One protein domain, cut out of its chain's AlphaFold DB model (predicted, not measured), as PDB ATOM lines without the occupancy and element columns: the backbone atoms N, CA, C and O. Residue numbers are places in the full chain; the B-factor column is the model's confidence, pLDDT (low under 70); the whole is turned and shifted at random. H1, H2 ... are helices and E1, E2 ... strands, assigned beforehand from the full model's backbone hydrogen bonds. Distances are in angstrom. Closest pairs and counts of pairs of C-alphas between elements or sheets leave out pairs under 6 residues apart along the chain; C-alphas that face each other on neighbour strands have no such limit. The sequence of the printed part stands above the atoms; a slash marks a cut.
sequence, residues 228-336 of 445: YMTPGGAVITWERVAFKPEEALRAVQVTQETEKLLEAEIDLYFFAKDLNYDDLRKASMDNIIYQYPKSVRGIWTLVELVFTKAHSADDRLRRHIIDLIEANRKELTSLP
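Overview. This is residues 228 to 336 of the 445 residues of an uncharacterized protein of Microthyrium microscopicum (UniProt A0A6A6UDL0). Four helices, H2, H3, H4 and H5, make an up-and-down bundle of two helical hairpins side by side, H2 with H3 and H4 with H5. Strand E1 lies beyond one end of the bundle, with short H1 near that end of H5, and short H6 packs beside the first residues of H4. The printed part has 109 residues, with one named strand and six named helices in the order E1, H1, H2, H3, H4, H5, H6; it is mostly helix. It is compact, with a radius of gyration of the C-alphas of 13.7 A, and its spans of 44 by 29 by 24 A make it only just elongated.

Arrangement. Start at E1, residues 235 to 237, which pairs with no named strand, and go on to H1, residues 245 to 248, from which it is apart. H2, residues 256 to 274, and H3, residues 278 to 290, form a hairpin: look at Ala 272 and Arg 281, their closest C-alphas at 5.0 A; the helices touch at a shallow tilt of 27 degrees, opposite ways. H1 is close to H3 but not clearly touching, with C-alphas 248 and 290 7.2 A apart. H4, residues 296 to 309, is the hub. It touches residues 259 to 266 of H2 the same way, at a shallow tilt of 14 degrees; the closest C-alphas, of Glu 259 and Gly 298, are 6.7 A apart. H5, residues 315 to 327, forms a hairpin with H4, opposite ways at 35.5 degrees, only just a steep tilt; C-alphas 307 and 318, the closest, are 6.5 A apart. H3 and H5 only just touch, with 3 pairs of C-alphas within 8 A, the closest those of Met 285 and Leu 317 at 6.9 A. H6, residues 329 to 333, only just touches residues 296 to 300 of H4, with 3 such pairs; C-alphas 296 and 332, the closest, are 6.3 A apart. H2 and H5 are apart. In H2, H3, H5 and H6 every O i to N i+4 pair is within hydrogen-bond range, in H4 9 of 10; H1 is too short for such a pair.

Along the chain. Find C-alpha 235 at (180.518, 276.890, 153.478), where E1 begins; H1 follows at residue 245. From C-alpha 256 at (181.835, 266.348, 148.450), H2 runs 26.9 A to residue 274. H3 measures 18.0 A, H4 19.4 A and H5 18.3 A; H6 ends at C-alpha 333, (162.525, 258.709, 155.111).

Size, cuts and confidence. The farthest C-alphas, of Gly 232 and Asn 276, are 43.8 A apart. The printed part has no cut and no long link. Mean pLDDT of the printed part is 88.9; look for values under 70 at residues 241 to 243 and 310 to 313.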
ATOM      1  N   TYR A 228     180.982 271.966 156.086       92.81
ATOM      2  CA  TYR A 228     179.540 271.829 155.947       92.81
ATOM      3  C   TYR A 228     178.934 273.093 155.340       92.81
ATOM      4  O   TYR A 228     179.527 274.171 155.380       92.81
ATOM      5  N   MET A 229     177.768 272.950 154.728       91.62
ATOM      6  CA  MET A 229     177.021 274.018 154.086       91.62
ATOM      7  C   MET A 229     175.827 274.380 154.957       91.62
ATOM      8  O   MET A 229     175.069 273.520 155.408       91.62
ATOM      9  N   THR A 230     175.671 275.674 155.204       89.38
ATOM     10  CA  THR A 230     174.474 276.224 155.845       89.38
ATOM     11  C   THR A 230     173.287 276.222 154.876       89.38
ATOM     12  O   THR A 230     173.500 276.178 153.663       89.38
ATOM     13  N   PRO A 231     172.040 276.368 155.364       84.75
ATOM     14  CA  PRO A 231     170.866 276.502 154.494       84.75
ATOM     15  C   PRO A 231     170.958 277.659 153.484       84.75
ATOM     16  O   PRO A 231     170.345 277.602 152.425       84.75
ATOM     17  N   GLY A 232     171.750 278.698 153.779       88.00
ATOM     18  CA  GLY A 232     172.025 279.809 152.859       88.00
ATOM     19  C   GLY A 232     173.125 279.530 151.827       88.00
ATOM     20  O   GLY A 232     173.535 280.447 151.122       88.00
ATOM     21  N   GLY A 233     173.659 278.306 151.769       89.06
ATOM     22  CA  GLY A 233     174.719 277.899 150.842       89.06
ATOM     23  C   GLY A 233     176.137 278.308 151.254       89.06
ATOM     24  O   GLY A 233     177.093 277.962 150.562       89.06
ATOM     25  N   ALA A 234     176.313 279.010 152.378       92.44
ATOM     26  CA  ALA A 234     177.640 279.369 152.872       92.44
ATOM     27  C   ALA A 234     178.370 278.135 153.420       92.44
ATOM     28  O   ALA A 234     177.791 277.363 154.189       92.44
ATOM     29  N   VAL A 235     179.641 277.983 153.041       94.00
ATOM     30  CA  VAL A 235     180.518 276.890 153.478       94.00
ATOM     31  C   VAL A 235     181.230 277.293 154.766       94.00
ATOM     32  O   VAL A 235     181.934 278.301 154.800       94.00
ATOM     33  N   ILE A 236     181.066 276.494 155.816       92.75
ATOM     34  CA  ILE A 236     181.684 276.700 157.126       92.75
ATOM     35  C   ILE A 236     182.625 275.533 157.428       92.75
ATOM     36  O   ILE A 236     182.339 274.377 157.111       92.75
ATOM     37  N   THR A 237     183.766 275.840 158.045       92.81
ATOM     38  CA  THR A 237     184.711 274.816 158.503       92.81
ATOM     39  C   THR A 237     184.191 274.156 159.778       92.81
ATOM     40  O   THR A 237     183.822 274.823 160.738       92.81
ATOM     41  N   TRP A 238     184.167 272.829 159.778       88.94
ATOM     42  CA  TRP A 238     183.809 271.999 160.915       88.94
ATOM     43  C   TRP A 238     184.982 271.901 161.890       88.94
ATOM     44  O   TRP A 238     186.010 271.273 161.604       88.94
ATOM     45  N   GLU A 239     184.829 272.526 163.054       85.31
ATOM     46  CA  GLU A 239     185.813 272.456 164.128       85.31
ATOM     47  C   GLU A 239     185.654 271.170 164.941       85.31
ATOM     48  O   GLU A 239     184.608 270.876 165.512       85.31
ATOM     49  N   ARG A 240     186.743 270.408 165.043       74.12
ATOM     50  CA  ARG A 240     186.781 269.088 165.688       74.12
ATOM     51  C   ARG A 240     186.675 269.109 167.224       74.12
ATOM     52  O   ARG A 240     186.519 268.055 167.827       74.12
ATOM     53  N   VAL A 241     186.830 270.272 167.867       61.31
ATOM     54  CA  VAL A 241     187.131 270.379 169.314       61.31
ATOM     55  C   VAL A 241     185.999 271.025 170.131       61.31
ATOM     56  O   VAL A 241     185.910 270.789 171.330       61.31
ATOM     57  N   ALA A 242     185.089 271.780 169.510       53.34
ATOM     58  CA  ALA A 242     184.062 272.568 170.210       53.34
ATOM     59  C   ALA A 242     182.693 271.865 170.322       53.34
ATOM     60  O   ALA A 242     181.651 272.509 170.440       53.34
ATOM     61  N   PHE A 243     182.677 270.538 170.228       62.22
ATOM     62  CA  PHE A 243     181.492 269.831 169.770       62.22
ATOM     63  C   PHE A 243     180.511 269.426 170.884       62.22
ATOM     64  O   PHE A 243     180.875 268.690 171.805       62.22
ATOM     65  N   LYS A 244     179.240 269.848 170.777       74.69
ATOM     66  CA  LYS A 244     178.153 269.399 171.664       74.69
ATOM     67  C   LYS A 244     177.533 268.103 171.130       74.69
ATOM     68  O   LYS A 244     177.087 268.098 169.988       74.69
ATOM     69  N   PRO A 245     177.406 267.030 171.933       70.88
ATOM     70  CA  PRO A 245     176.856 265.747 171.479       70.88
ATOM     71  C   PRO A 245     175.498 265.838 170.765       70.88
ATOM     72  O   PRO A 245     175.249 265.095 169.821       70.88
ATOM     73  N   GLU A 246     174.640 266.774 171.169       73.19
ATOM     74  CA  GLU A 246     173.320 266.997 170.562       73.19
ATOM     75  C   GLU A 246     173.400 267.477 169.108       73.19
ATOM     76  O   GLU A 246     172.556 267.127 168.283       73.19
ATOM     77  N   GLU A 247     174.434 268.246 168.769       73.12
ATOM     78  CA  GLU A 247     174.658 268.721 167.408       73.12
ATOM     79  C   GLU A 247     175.185 267.586 166.510       73.12
ATOM     80  O   GLU A 247     175.014 267.657 165.297       73.12
ATOM     81  N   ALA A 248     175.782 266.511 167.067       71.75
ATOM     82  CA  ALA A 248     176.381 265.408 166.267       71.75
ATOM     83  C   ALA A 248     175.312 264.565 165.614       71.75
ATOM     84  O   ALA A 248     175.566 263.903 164.607       71.75
ATOM     85  N   LEU A 249     174.144 264.555 166.243       81.62
ATOM     86  CA  LEU A 249     173.023 263.768 165.802       81.62
ATOM     87  C   LEU A 249     172.231 264.474 164.711       81.62
ATOM     88  O   LEU A 249     171.411 263.816 164.094       81.62
ATOM     89  N   ARG A 250     172.455 265.765 164.440       85.81
ATOM     90  CA  ARG A 250     171.735 266.480 163.381       85.81
ATOM     91  C   ARG A 250     172.484 266.398 162.062       85.81
ATOM     92  O   ARG A 250     173.674 266.701 161.984       85.81
ATOM     93  N   ALA A 251     171.760 266.027 161.017       87.94
ATOM     94  CA  ALA A 251     172.289 265.975 159.676       87.94
ATOM     95  C   ALA A 251     172.542 267.393 159.147       87.94
ATOM     96  O   ALA A 251     171.683 268.270 159.222       87.94
ATOM     97  N   VAL A 252     173.720 267.604 158.571       91.56
ATOM     98  CA  VAL A 252     174.119 268.846 157.904       91.56
ATOM     99  C   VAL A 252     174.500 268.560 156.457       91.56
ATOM    100  O   VAL A 252     174.984 267.478 156.125       91.56
ATOM    101  N   GLN A 253     174.303 269.519 155.560       92.38
ATOM    102  CA  GLN A 253     174.821 269.382 154.203       92.38
ATOM    103  C   GLN A 253     176.349 269.491 154.252       92.38
ATOM    104  O   GLN A 253     176.876 270.376 154.913       92.38
ATOM    105  N   VAL A 254     177.078 268.592 153.595       94.38
ATOM    106  CA  VAL A 254     178.553 268.574 153.615       94.38
ATOM    107  C   VAL A 254     179.116 268.748 152.217       94.38
ATOM    108  O   VAL A 254     178.442 268.461 151.228       94.38
ATOM    109  N   THR A 255     180.363 269.211 152.124       94.69
ATOM    110  CA  THR A 255     181.061 269.257 150.835       94.69
ATOM    111  C   THR A 255     181.399 267.843 150.357       94.69
ATOM    112  O   THR A 255     181.636 266.941 151.164       94.69
ATOM    113  N   GLN A 256     181.484 267.649 149.037       94.44
ATOM    114  CA  GLN A 256     181.835 266.348 148.450       94.44
ATOM    115  C   GLN A 256     183.196 265.833 148.952       94.44
ATOM    116  O   GLN A 256     183.410 264.633 149.099       94.44
ATOM    117  N   GLU A 257     184.139 266.734 149.221       94.56
ATOM    118  CA  GLU A 257     185.448 266.378 149.769       94.56
ATOM    119  C   GLU A 257     185.342 265.825 151.191       94.56
ATOM    120  O   GLU A 257     185.978 264.820 151.500       94.56
ATOM    121  N   THR A 258     184.504 266.437 152.032       94.69
ATOM    122  CA  THR A 258     184.243 265.979 153.404       94.69
ATOM    123  C   THR A 258     183.570 264.610 153.407       94.69
ATOM    124  O   THR A 258     183.947 263.740 154.190       94.69
ATOM    125  N   GLU A 259     182.626 264.391 152.492       94.12
ATOM    126  CA  GLU A 259     181.969 263.096 152.308       94.12
ATOM    127  C   GLU A 259     182.963 261.997 151.906       94.12
ATOM    128  O   GLU A 259     183.021 260.956 152.558       94.12
ATOM    129  N   LYS A 260     183.838 262.261 150.926       94.69
ATOM    130  CA  LYS A 260     184.901 261.319 150.527       94.69
ATOM    131  C   LYS A 260     185.863 260.984 151.670       94.69
ATOM    132  O   LYS A 260     186.415 259.887 151.710       94.69
ATOM    133  N   LEU A 261     186.114 261.926 152.582       95.00
ATOM    134  CA  LEU A 261     186.950 261.667 153.756       95.00
ATOM    135  C   LEU A 261     186.252 260.753 154.769       95.00
ATOM    136  O   LEU A 261     186.910 259.879 155.327       95.00
ATOM    137  N   LEU A 262     184.940 260.918 154.970       94.88
ATOM    138  CA  LEU A 262     184.144 260.005 155.792       94.88
ATOM    139  C   LEU A 262     184.121 258.593 155.188       94.88
ATOM    140  O   LEU A 262     184.345 257.626 155.909       94.88
ATOM    141  N   GLU A 263     183.902 258.470 153.877       94.31
ATOM    142  CA  GLU A 263     183.931 257.179 153.172       94.31
ATOM    143  C   GLU A 263     185.287 256.475 153.342       94.31
ATOM    144  O   GLU A 263     185.332 255.310 153.736       94.31
ATOM    145  N   ALA A 264     186.399 257.197 153.166       94.50
ATOM    146  CA  ALA A 264     187.736 256.646 153.386       94.50
ATOM    147  C   ALA A 264     187.970 256.191 154.843       94.50
ATOM    148  O   ALA A 264     188.666 255.204 155.087       94.50
ATOM    149  N   GLU A 265     187.392 256.892 155.823       96.06
ATOM    150  CA  GLU A 265     187.449 256.489 157.231       96.06
ATOM    151  C   GLU A 265     186.673 255.184 157.477       96.06
ATOM    152  O   GLU A 265     187.174 254.282 158.153       96.06
ATOM    153  N   ILE A 266     185.482 255.052 156.880       95.06
ATOM    154  CA  ILE A 266     184.669 253.827 156.925       95.06
ATOM    155  C   ILE A 266     185.435 252.655 156.293       95.06
ATOM    156  O   ILE A 266     185.489 251.569 156.877       95.06
ATOM    157  N   ASP A 267     186.097 252.875 155.157       94.44
ATOM    158  CA  ASP A 267     186.942 251.864 154.514       94.44
ATOM    159  C   ASP A 267     188.106 251.430 155.414       94.44
ATOM    160  O   ASP A 267     188.432 250.243 155.490       94.44
ATOM    161  N   LEU A 268     188.722 252.364 156.150       95.69
ATOM    162  CA  LEU A 268     189.760 252.035 157.128       95.69
ATOM    163  C   LEU A 268     189.210 251.241 158.316       95.69
ATOM    164  O   LEU A 268     189.877 250.319 158.788       95.69
ATOM    165  N   TYR A 269     188.008 251.570 158.794       95.50
ATOM    166  CA  TYR A 269     187.340 250.800 159.843       95.50
ATOM    167  C   TYR A 269     187.133 249.343 159.404       95.50
ATOM    168  O   TYR A 269     187.491 248.420 160.143       95.50
ATOM    169  N   PHE A 270     186.640 249.120 158.183       93.88
ATOM    170  CA  PHE A 270     186.482 247.773 157.629       93.88
ATOM    171  C   PHE A 270     187.809 247.060 157.410       93.88
ATOM    172  O   PHE A 270     187.948 245.899 157.787       93.88
ATOM    173  N   PHE A 271     188.809 247.762 156.884       94.69
ATOM    174  CA  PHE A 271     190.159 247.233 156.729       94.69
ATOM    175  C   PHE A 271     190.734 246.736 158.065       94.69
ATOM    176  O   PHE A 271     191.217 245.605 158.159       94.69
ATOM    177  N   ALA A 272     190.643 247.552 159.119       95.00
ATOM    178  CA  ALA A 272     191.117 247.185 160.448       95.00
ATOM    179  C   ALA A 272     190.314 246.013 161.029       95.00
ATOM    180  O   ALA A 272     190.891 245.094 161.612       95.00
ATOM    181  N   LYS A 273     188.992 245.995 160.815       93.38
ATOM    182  CA  LYS A 273     188.127 244.874 161.198       93.38
ATOM    183  C   LYS A 273     188.529 243.571 160.502       93.38
ATOM    184  O   LYS A 273     188.649 242.547 161.168       93.38
ATOM    185  N   ASP A 274     188.782 243.599 159.198       92.44
ATOM    186  CA  ASP A 274     189.160 242.416 158.419       92.44
ATOM    187  C   ASP A 274     190.486 241.809 158.877       92.44
ATOM    188  O   ASP A 274     190.675 240.591 158.822       92.44
ATOM    189  N   LEU A 275     191.399 242.643 159.369       93.75
ATOM    190  CA  LEU A 275     192.673 242.201 159.924       93.75
ATOM    191  C   LEU A 275     192.604 241.830 161.410       93.75
ATOM    192  O   LEU A 275     193.604 241.363 161.946       93.75
ATOM    193  N   ASN A 276     191.453 241.999 162.071       92.94
ATOM    194  CA  ASN A 276     191.319 241.940 163.531       92.94
ATOM    195  C   ASN A 276     192.284 242.902 164.259       92.94
ATOM    196  O   ASN A 276     192.838 242.572 165.305       92.94
ATOM    197  N   TYR A 277     192.511 244.095 163.705       95.25
ATOM    198  CA  TYR A 277     193.321 245.124 164.351       95.25
ATOM    199  C   TYR A 277     192.439 246.042 165.211       95.25
ATOM    200  O   TYR A 277     192.035 247.124 164.784       95.25
ATOM    201  N   ASP A 278     192.151 245.606 166.440       94.06
ATOM    202  CA  ASP A 278     191.179 246.259 167.327       94.06
ATOM    203  C   ASP A 278     191.515 247.718 167.666       94.06
ATOM    204  O   ASP A 278     190.622 248.561 167.633       94.06
ATOM    205  N   ASP A 279     192.778 248.048 167.947       94.12
ATOM    206  CA  ASP A 279     193.159 249.420 168.315       94.12
ATOM    207  C   ASP A 279     192.924 250.408 167.169       94.12
ATOM    208  O   ASP A 279     192.349 251.480 167.362       94.12
ATOM    209  N   LEU A 280     193.323 250.026 165.951       94.88
ATOM    210  CA  LEU A 280     193.107 250.842 164.760       94.88
ATOM    211  C   LEU A 280     191.615 250.928 164.412       94.88
ATOM    212  O   LEU A 280     191.136 251.995 164.028       94.88
ATOM    213  N   ARG A 281     190.870 249.826 164.595       95.00
ATOM    214  CA  ARG A 281     189.415 249.786 164.403       95.00
ATOM    215  C   ARG A 281     188.709 250.749 165.356       95.00
ATOM    216  O   ARG A 281     187.889 251.541 164.901       95.00
ATOM    217  N   LYS A 282     189.057 250.724 166.648       94.69
ATOM    218  CA  LYS A 282     188.505 251.625 167.674       94.69
ATOM    219  C   LYS A 282     188.833 253.085 167.377       94.69
ATOM    220  O   LYS A 282     187.927 253.910 167.404       94.69
ATOM    221  N   ALA A 283     190.084 253.386 167.027       94.12
ATOM    222  CA  ALA A 283     190.490 254.744 166.674       94.12
ATOM    223  C   ALA A 283     189.712 255.278 165.460       94.12
ATOM    224  O   ALA A 283     189.199 256.393 165.511       94.12
ATOM    225  N   SER A 284     189.575 254.474 164.398       94.94
ATOM    226  CA  SER A 284     188.776 254.842 163.222       94.94
ATOM    227  C   SER A 284     187.295 255.033 163.576       94.94
ATOM    228  O   SER A 284     186.703 256.060 163.247       94.94
ATOM    229  N   MET A 285     186.712 254.104 164.345       94.75
ATOM    230  CA  MET A 285     185.338 254.210 164.844       94.75
ATOM    231  C   MET A 285     185.110 255.513 165.622       94.75
ATOM    232  O   MET A 285     184.113 256.191 165.382       94.75
ATOM    233  N   ASP A 286     186.015 255.889 166.528       93.00
ATOM    234  CA  ASP A 286     185.896 257.135 167.289       93.00
ATOM    235  C   ASP A 286     185.891 258.362 166.366       93.00
ATOM    236  O   ASP A 286     185.110 259.289 166.578       93.00
ATOM    237  N   ASN A 287     186.678 258.371 165.286       92.44
ATOM    238  CA  ASN A 287     186.593 259.476 164.331       92.44
ATOM    239  C   ASN A 287     185.281 259.470 163.561       92.44
ATOM    240  O   ASN A 287     184.673 260.531 163.420       92.44
ATOM    241  N   ILE A 288     184.833 258.304 163.089       93.38
ATOM    242  CA  ILE A 288     183.544 258.174 162.405       93.38
ATOM    243  C   ILE A 288     182.444 258.754 163.288       93.38
ATOM    244  O   ILE A 288     181.643 259.536 162.793       93.38
ATOM    245  N   ILE A 289     182.432 258.448 164.587       92.19
ATOM    246  CA  ILE A 289     181.413 258.939 165.519       92.19
ATOM    247  C   ILE A 289     181.573 260.448 165.770       92.19
ATOM    248  O   ILE A 289     180.635 261.205 165.520       92.19
ATOM    249  N   TYR A 290     182.748 260.912 166.207       89.38
ATOM    250  CA  TYR A 290     182.886 262.252 166.802       89.38
ATOM    251  C   TYR A 290     183.523 263.313 165.904       89.38
ATOM    252  O   TYR A 290     183.362 264.499 166.167       89.38
ATOM    253  N   GLN A 291     184.278 262.927 164.877       89.62
ATOM    254  CA  GLN A 291     185.147 263.869 164.164       89.62
ATOM    255  C   GLN A 291     184.571 264.369 162.841       89.62
ATOM    256  O   GLN A 291     184.937 265.459 162.404       89.62
ATOM    257  N   TYR A 292     183.694 263.595 162.200       91.38
ATOM    258  CA  TYR A 292     183.101 263.961 160.912       91.38
ATOM    259  C   TYR A 292     181.686 264.530 161.077       91.38
ATOM    260  O   TYR A 292     180.881 263.908 161.782       91.38
ATOM    261  N   PRO A 293     181.338 265.638 160.393       92.00
ATOM    262  CA  PRO A 293     179.948 266.060 160.282       92.00
ATOM    263  C   PRO A 293     179.129 264.971 159.589       92.00
ATOM    264  O   PRO A 293     179.598 264.326 158.647       92.00
ATOM    265  N   LYS A 294     177.903 264.750 160.063       91.56
ATOM    266  CA  LYS A 294     177.002 263.748 159.493       91.56
ATOM    267  C   LYS A 294     176.067 264.430 158.516       91.56
ATOM    268  O   LYS A 294     175.328 265.319 158.902       91.56
ATOM    269  N   SER A 295     176.106 264.026 157.253       94.12
ATOM    270  CA  SER A 295     175.080 264.395 156.280       94.12
ATOM    271  C   SER A 295     174.033 263.306 156.175       94.12
ATOM    272  O   SER A 295     174.299 262.162 156.529       94.12
ATOM    273  N   VAL A 296     172.854 263.633 155.644       94.69
ATOM    274  CA  VAL A 296     171.797 262.641 155.375       94.69
ATOM    275  C   VAL A 296     172.356 261.481 154.541       94.69
ATOM    276  O   VAL A 296     172.161 260.315 154.876       94.69
ATOM    277  N   ARG A 297     173.147 261.803 153.509       93.69
ATOM    278  CA  ARG A 297     173.837 260.816 152.673       93.69
ATOM    279  C   ARG A 297     174.908 260.040 153.443       93.69
ATOM    280  O   ARG A 297     174.939 258.823 153.349       93.69
ATOM    281  N   GLY A 298     175.724 260.702 154.261       94.50
ATOM    282  CA  GLY A 298     176.735 260.040 155.092       94.50
ATOM    283  C   GLY A 298     176.129 259.092 156.133       94.50
ATOM    284  O   GLY A 298     176.651 258.000 156.340       94.50
ATOM    285  N   ILE A 299     175.001 259.464 156.749       95.44
ATOM    286  CA  ILE A 299     174.229 258.588 157.643       95.44
ATOM    287  C   ILE A 299     173.732 257.375 156.863       95.44
ATOM    288  O   ILE A 299     173.899 256.247 157.321       95.44
ATOM    289  N   TRP A 300     173.183 257.586 155.667       94.88
ATOM    290  CA  TRP A 300     172.736 256.492 154.812       94.88
ATOM    291  C   TRP A 300     173.879 255.543 154.425       94.88
ATOM    292  O   TRP A 300     173.738 254.332 154.559       94.88
ATOM    293  N   THR A 301     175.053 256.074 154.073       93.12
ATOM    294  CA  THR A 301     176.267 255.284 153.826       93.12
ATOM    295  C   THR A 301     176.670 254.456 155.049       93.12
ATOM    296  O   THR A 301     177.063 253.298 154.908       93.12
ATOM    297  N   LEU A 302     176.552 254.997 156.268       93.94
ATOM    298  CA  LEU A 302     176.799 254.231 157.497       93.94
ATOM    299  C   LEU A 302     175.773 253.108 157.683       93.94
ATOM    300  O   LEU A 302     176.151 251.994 158.045       93.94
ATOM    301  N   VAL A 303     174.493 253.371 157.410       92.31
ATOM    302  CA  VAL A 303     173.450 252.341 157.442       92.31
ATOM    303  C   VAL A 303     173.783 251.233 156.452       92.31
ATOM    304  O   VAL A 303     173.889 250.081 156.863       92.31
ATOM    305  N   GLU A 304     174.019 251.569 155.185       89.38
ATOM    306  CA  GLU A 304     174.249 250.602 154.110       89.38
ATOM    307  C   GLU A 304     175.562 249.843 154.242       89.38
ATOM    308  O   GLU A 304     175.590 248.636 154.020       89.38
ATOM    309  N   LEU A 305     176.662 250.514 154.573       87.88
ATOM    310  CA  LEU A 305     177.962 249.862 154.642       87.88
ATOM    311  C   LEU A 305     178.167 249.240 156.013       87.88
ATOM    312  O   LEU A 305     178.334 248.026 156.105       87.88
ATOM    313  N   VAL A 306     178.134 250.048 157.073       83.62
ATOM    314  CA  VAL A 306     178.511 249.623 158.425       83.62
ATOM    315  C   VAL A 306     177.480 248.680 159.011       83.62
ATOM    316  O   VAL A 306     177.839 247.566 159.379       83.62
ATOM    317  N   PHE A 307     176.211 249.077 159.075       78.81
ATOM    318  CA  PHE A 307     175.212 248.262 159.765       78.81
ATOM    319  C   PHE A 307     174.984 246.919 159.051       78.81
ATOM    320  O   PHE A 307     174.875 245.882 159.701       78.81
ATOM    321  N   THR A 308     174.965 246.910 157.714       76.56
ATOM    322  CA  THR A 308     174.643 245.690 156.953       76.56
ATOM    323  C   THR A 308     175.818 244.713 156.870       76.56
ATOM    324  O   THR A 308     175.649 243.517 157.125       76.56
ATOM    325  N   LYS A 309     177.025 245.201 156.546       77.31
ATOM    326  CA  LYS A 309     178.200 244.341 156.327       77.31
ATOM    327  C   LYS A 309     178.832 243.906 157.637       77.31
ATOM    328  O   LYS A 309     179.455 242.850 157.708       77.31
ATOM    329  N   ALA A 310     178.669 244.688 158.699       61.66
ATOM    330  CA  ALA A 310     179.122 244.304 160.018       61.66
ATOM    331  C   ALA A 310     177.956 243.708 160.822       61.66
ATOM    332  O   ALA A 310     177.477 244.313 161.771       61.66
ATOM    333  N   HIS A 311     177.575 242.463 160.511       60.59
ATOM    334  CA  HIS A 311     176.736 241.649 161.415       60.59
ATOM    335  C   HIS A 311     177.331 241.581 162.843       60.59
ATOM    336  O   HIS A 311     176.612 241.456 163.824       60.59
ATOM    337  N   SER A 312     178.652 241.764 162.952       64.75
ATOM    338  CA  SER A 312     179.424 242.002 164.178       64.75
ATOM    339  C   SER A 312     179.991 243.431 164.247       64.75
ATOM    340  O   SER A 312     181.199 243.629 164.397       64.75
ATOM    341  N   ALA A 313     179.187 244.455 163.959       64.56
ATOM    342  CA  ALA A 313     179.598 245.840 164.193       64.56
ATOM    343  C   ALA A 313     179.875 246.032 165.683       64.56
ATOM    344  O   ALA A 313     179.185 245.437 166.510       64.56
ATOM    345  N   ASP A 314     180.844 246.882 166.025       87.12
ATOM    346  CA  ASP A 314     181.003 247.309 167.409       87.12
ATOM    347  C   ASP A 314     179.664 247.898 167.902       87.12
ATOM    348  O   ASP A 314     179.113 248.817 167.285       87.12
ATOM    349  N   ASP A 315     179.132 247.383 169.018       89.69
ATOM    350  CA  ASP A 315     177.807 247.761 169.546       89.69
ATOM    351  C   ASP A 315     177.658 249.272 169.758       89.69
ATOM    352  O   ASP A 315     176.560 249.827 169.708       89.69
ATOM    353  N   ARG A 316     178.776 249.953 170.025       92.00
ATOM    354  CA  ARG A 316     178.838 251.408 170.171       92.00
ATOM    355  C   ARG A 316     178.548 252.127 168.855       92.00
ATOM    356  O   ARG A 316     177.749 253.057 168.851       92.00
ATOM    357  N   LEU A 317     179.156 251.686 167.754       92.75
ATOM    358  CA  LEU A 317     178.904 252.257 166.433       92.75
ATOM    359  C   LEU A 317     177.483 251.930 165.967       92.75
ATOM    360  O   LEU A 317     176.804 252.801 165.435       92.75
ATOM    361  N   ARG A 318     177.000 250.710 166.247       91.62
ATOM    362  CA  ARG A 318     175.619 250.303 165.945       91.62
ATOM    363  C   ARG A 318     174.594 251.211 166.627       91.62
ATOM    364  O   ARG A 318     173.704 251.726 165.958       91.62
ATOM    365  N   ARG A 319     174.741 251.436 167.939       92.06
ATOM    366  CA  ARG A 319     173.873 252.350 168.700       92.06
ATOM    367  C   ARG A 319     173.927 253.771 168.153       92.06
ATOM    368  O   ARG A 319     172.882 254.351 167.908       92.06
ATOM    369  N   HIS A 320     175.123 254.277 167.857       92.94
ATOM    370  CA  HIS A 320     175.261 255.611 167.279       92.94
ATOM    371  C   HIS A 320     174.543 255.753 165.926       92.94
ATOM    372  O   HIS A 320     173.925 256.780 165.667       92.94
ATOM    373  N   ILE A 321     174.581 254.726 165.068       94.25
ATOM    374  CA  ILE A 321     173.835 254.731 163.800       94.25
ATOM    375  C   ILE A 321     172.320 254.763 164.056       94.25
ATOM    376  O   ILE A 321     171.619 255.505 163.378       94.25
ATOM    377  N   ILE A 322     171.819 254.013 165.042       93.44
ATOM    378  CA  ILE A 322     170.402 254.055 165.443       93.44
ATOM    379  C   ILE A 322     170.020 255.462 165.922       93.44
ATOM    380  O   ILE A 322     169.025 256.010 165.451       93.44
ATOM    381  N   ASP A 323     170.843 256.078 166.773       93.50
ATOM    382  CA  ASP A 323     170.611 257.441 167.263       93.50
ATOM    383  C   ASP A 323     170.567 258.457 166.104       93.50
ATOM    384  O   ASP A 323     169.726 259.356 166.090       93.50
ATOM    385  N   LEU A 324     171.434 258.290 165.096       94.75
ATOM    386  CA  LEU A 324     171.436 259.112 163.882       94.75
ATOM    387  C   LEU A 324     170.176 258.913 163.030       94.75
ATOM    388  O   LEU A 324     169.672 259.888 162.470       94.75
ATOM    389  N   ILE A 325     169.666 257.682 162.921       95.12
ATOM    390  CA  ILE A 325     168.418 257.396 162.202       95.12
ATOM    391  C   ILE A 325     167.247 258.095 162.896       95.12
ATOM    392  O   ILE A 325     166.499 258.825 162.251       95.12
ATOM    393  N   GLU A 326     167.111 257.914 164.211       93.50
ATOM    394  CA  GLU A 326     166.007 258.486 164.986       93.50
ATOM    395  C   GLU A 326     166.009 260.018 164.962       93.50
ATOM    396  O   GLU A 326     164.952 260.639 164.810       93.50
ATOM    397  N   ALA A 327     167.192 260.631 165.070       92.62
ATOM    398  CA  ALA A 327     167.346 262.082 165.061       92.62
ATOM    399  C   ALA A 327     167.032 262.722 163.697       92.62
ATOM    400  O   ALA A 327     166.542 263.849 163.666       92.62
ATOM    401  N   ASN A 328     167.268 262.008 162.588       94.25
ATOM    402  CA  ASN A 328     167.112 262.524 161.216       94.25
ATOM    403  C   ASN A 328     166.052 261.768 160.410       94.25
ATOM    404  O   ASN A 328     166.112 261.693 159.181       94.25
ATOM    405  N   ARG A 329     165.074 261.161 161.091       93.62
ATOM    406  CA  ARG A 329     164.049 260.331 160.443       93.62
ATOM    407  C   ARG A 329     163.282 261.073 159.347       93.62
ATOM    408  O   ARG A 329     162.922 260.468 158.344       93.62
ATOM    409  N   LYS A 330     163.055 262.382 159.500       89.94
ATOM    410  CA  LYS A 330     162.322 263.197 158.518       89.94
ATOM    411  C   LYS A 330     163.076 263.272 157.194       89.94
ATOM    412  O   LYS A 330     162.506 262.969 156.152       89.94
ATOM    413  N   GLU A 331     164.356 263.625 157.236       91.00
ATOM    414  CA  GLU A 331     165.178 263.711 156.032       91.00
ATOM    415  C   GLU A 331     165.471 262.322 155.457       91.00
ATOM    416  O   GLU A 331     165.409 262.129 154.245       91.00
ATOM    417  N   LEU A 332     165.742 261.326 156.304       93.12
ATOM    418  CA  LEU A 332     166.096 259.977 155.853       93.12
ATOM    419  C   LEU A 332     164.935 259.258 155.164       93.12
ATOM    420  O   LEU A 332     165.135 258.663 154.109       93.12
ATOM    421  N   THR A 333     163.720 259.339 155.710       91.38
ATOM    422  CA  THR A 333     162.525 258.709 155.111       91.38
ATOM    423  C   THR A 333     162.140 259.334 153.769       91.38
ATOM    424  O   THR A 333     161.436 258.712 152.972       91.38
ATOM    425  N   SER A 334     162.648 260.537 153.481       87.62
ATOM    426  CA  SER A 334     162.507 261.195 152.183       87.62
ATOM    427  C   SER A 334     163.514 260.710 151.129       87.62
ATOM    428  O   SER A 334     163.413 261.100 149.967       87.62
ATOM    429  N   LEU A 335     164.467 259.842 151.477       89.94
ATOM    430  CA  LEU A 335     165.410 259.291 150.506       89.94
ATOM    431  C   LEU A 335     164.736 258.228 149.615       89.94
ATOM    432  O   LEU A 335     164.126 257.296 150.144       89.94
ATOM    433  N   PRO A 336     164.929 258.268 148.281       89.38
ATOM    434  CA  PRO A 336     164.407 257.240 147.378       89.38
ATOM    435  C   PRO A 336     164.762 255.785 147.760       89.38
ATOM    436  O   PRO A 336     163.860 254.947 147.754       89.38
TER     437      PRO A 336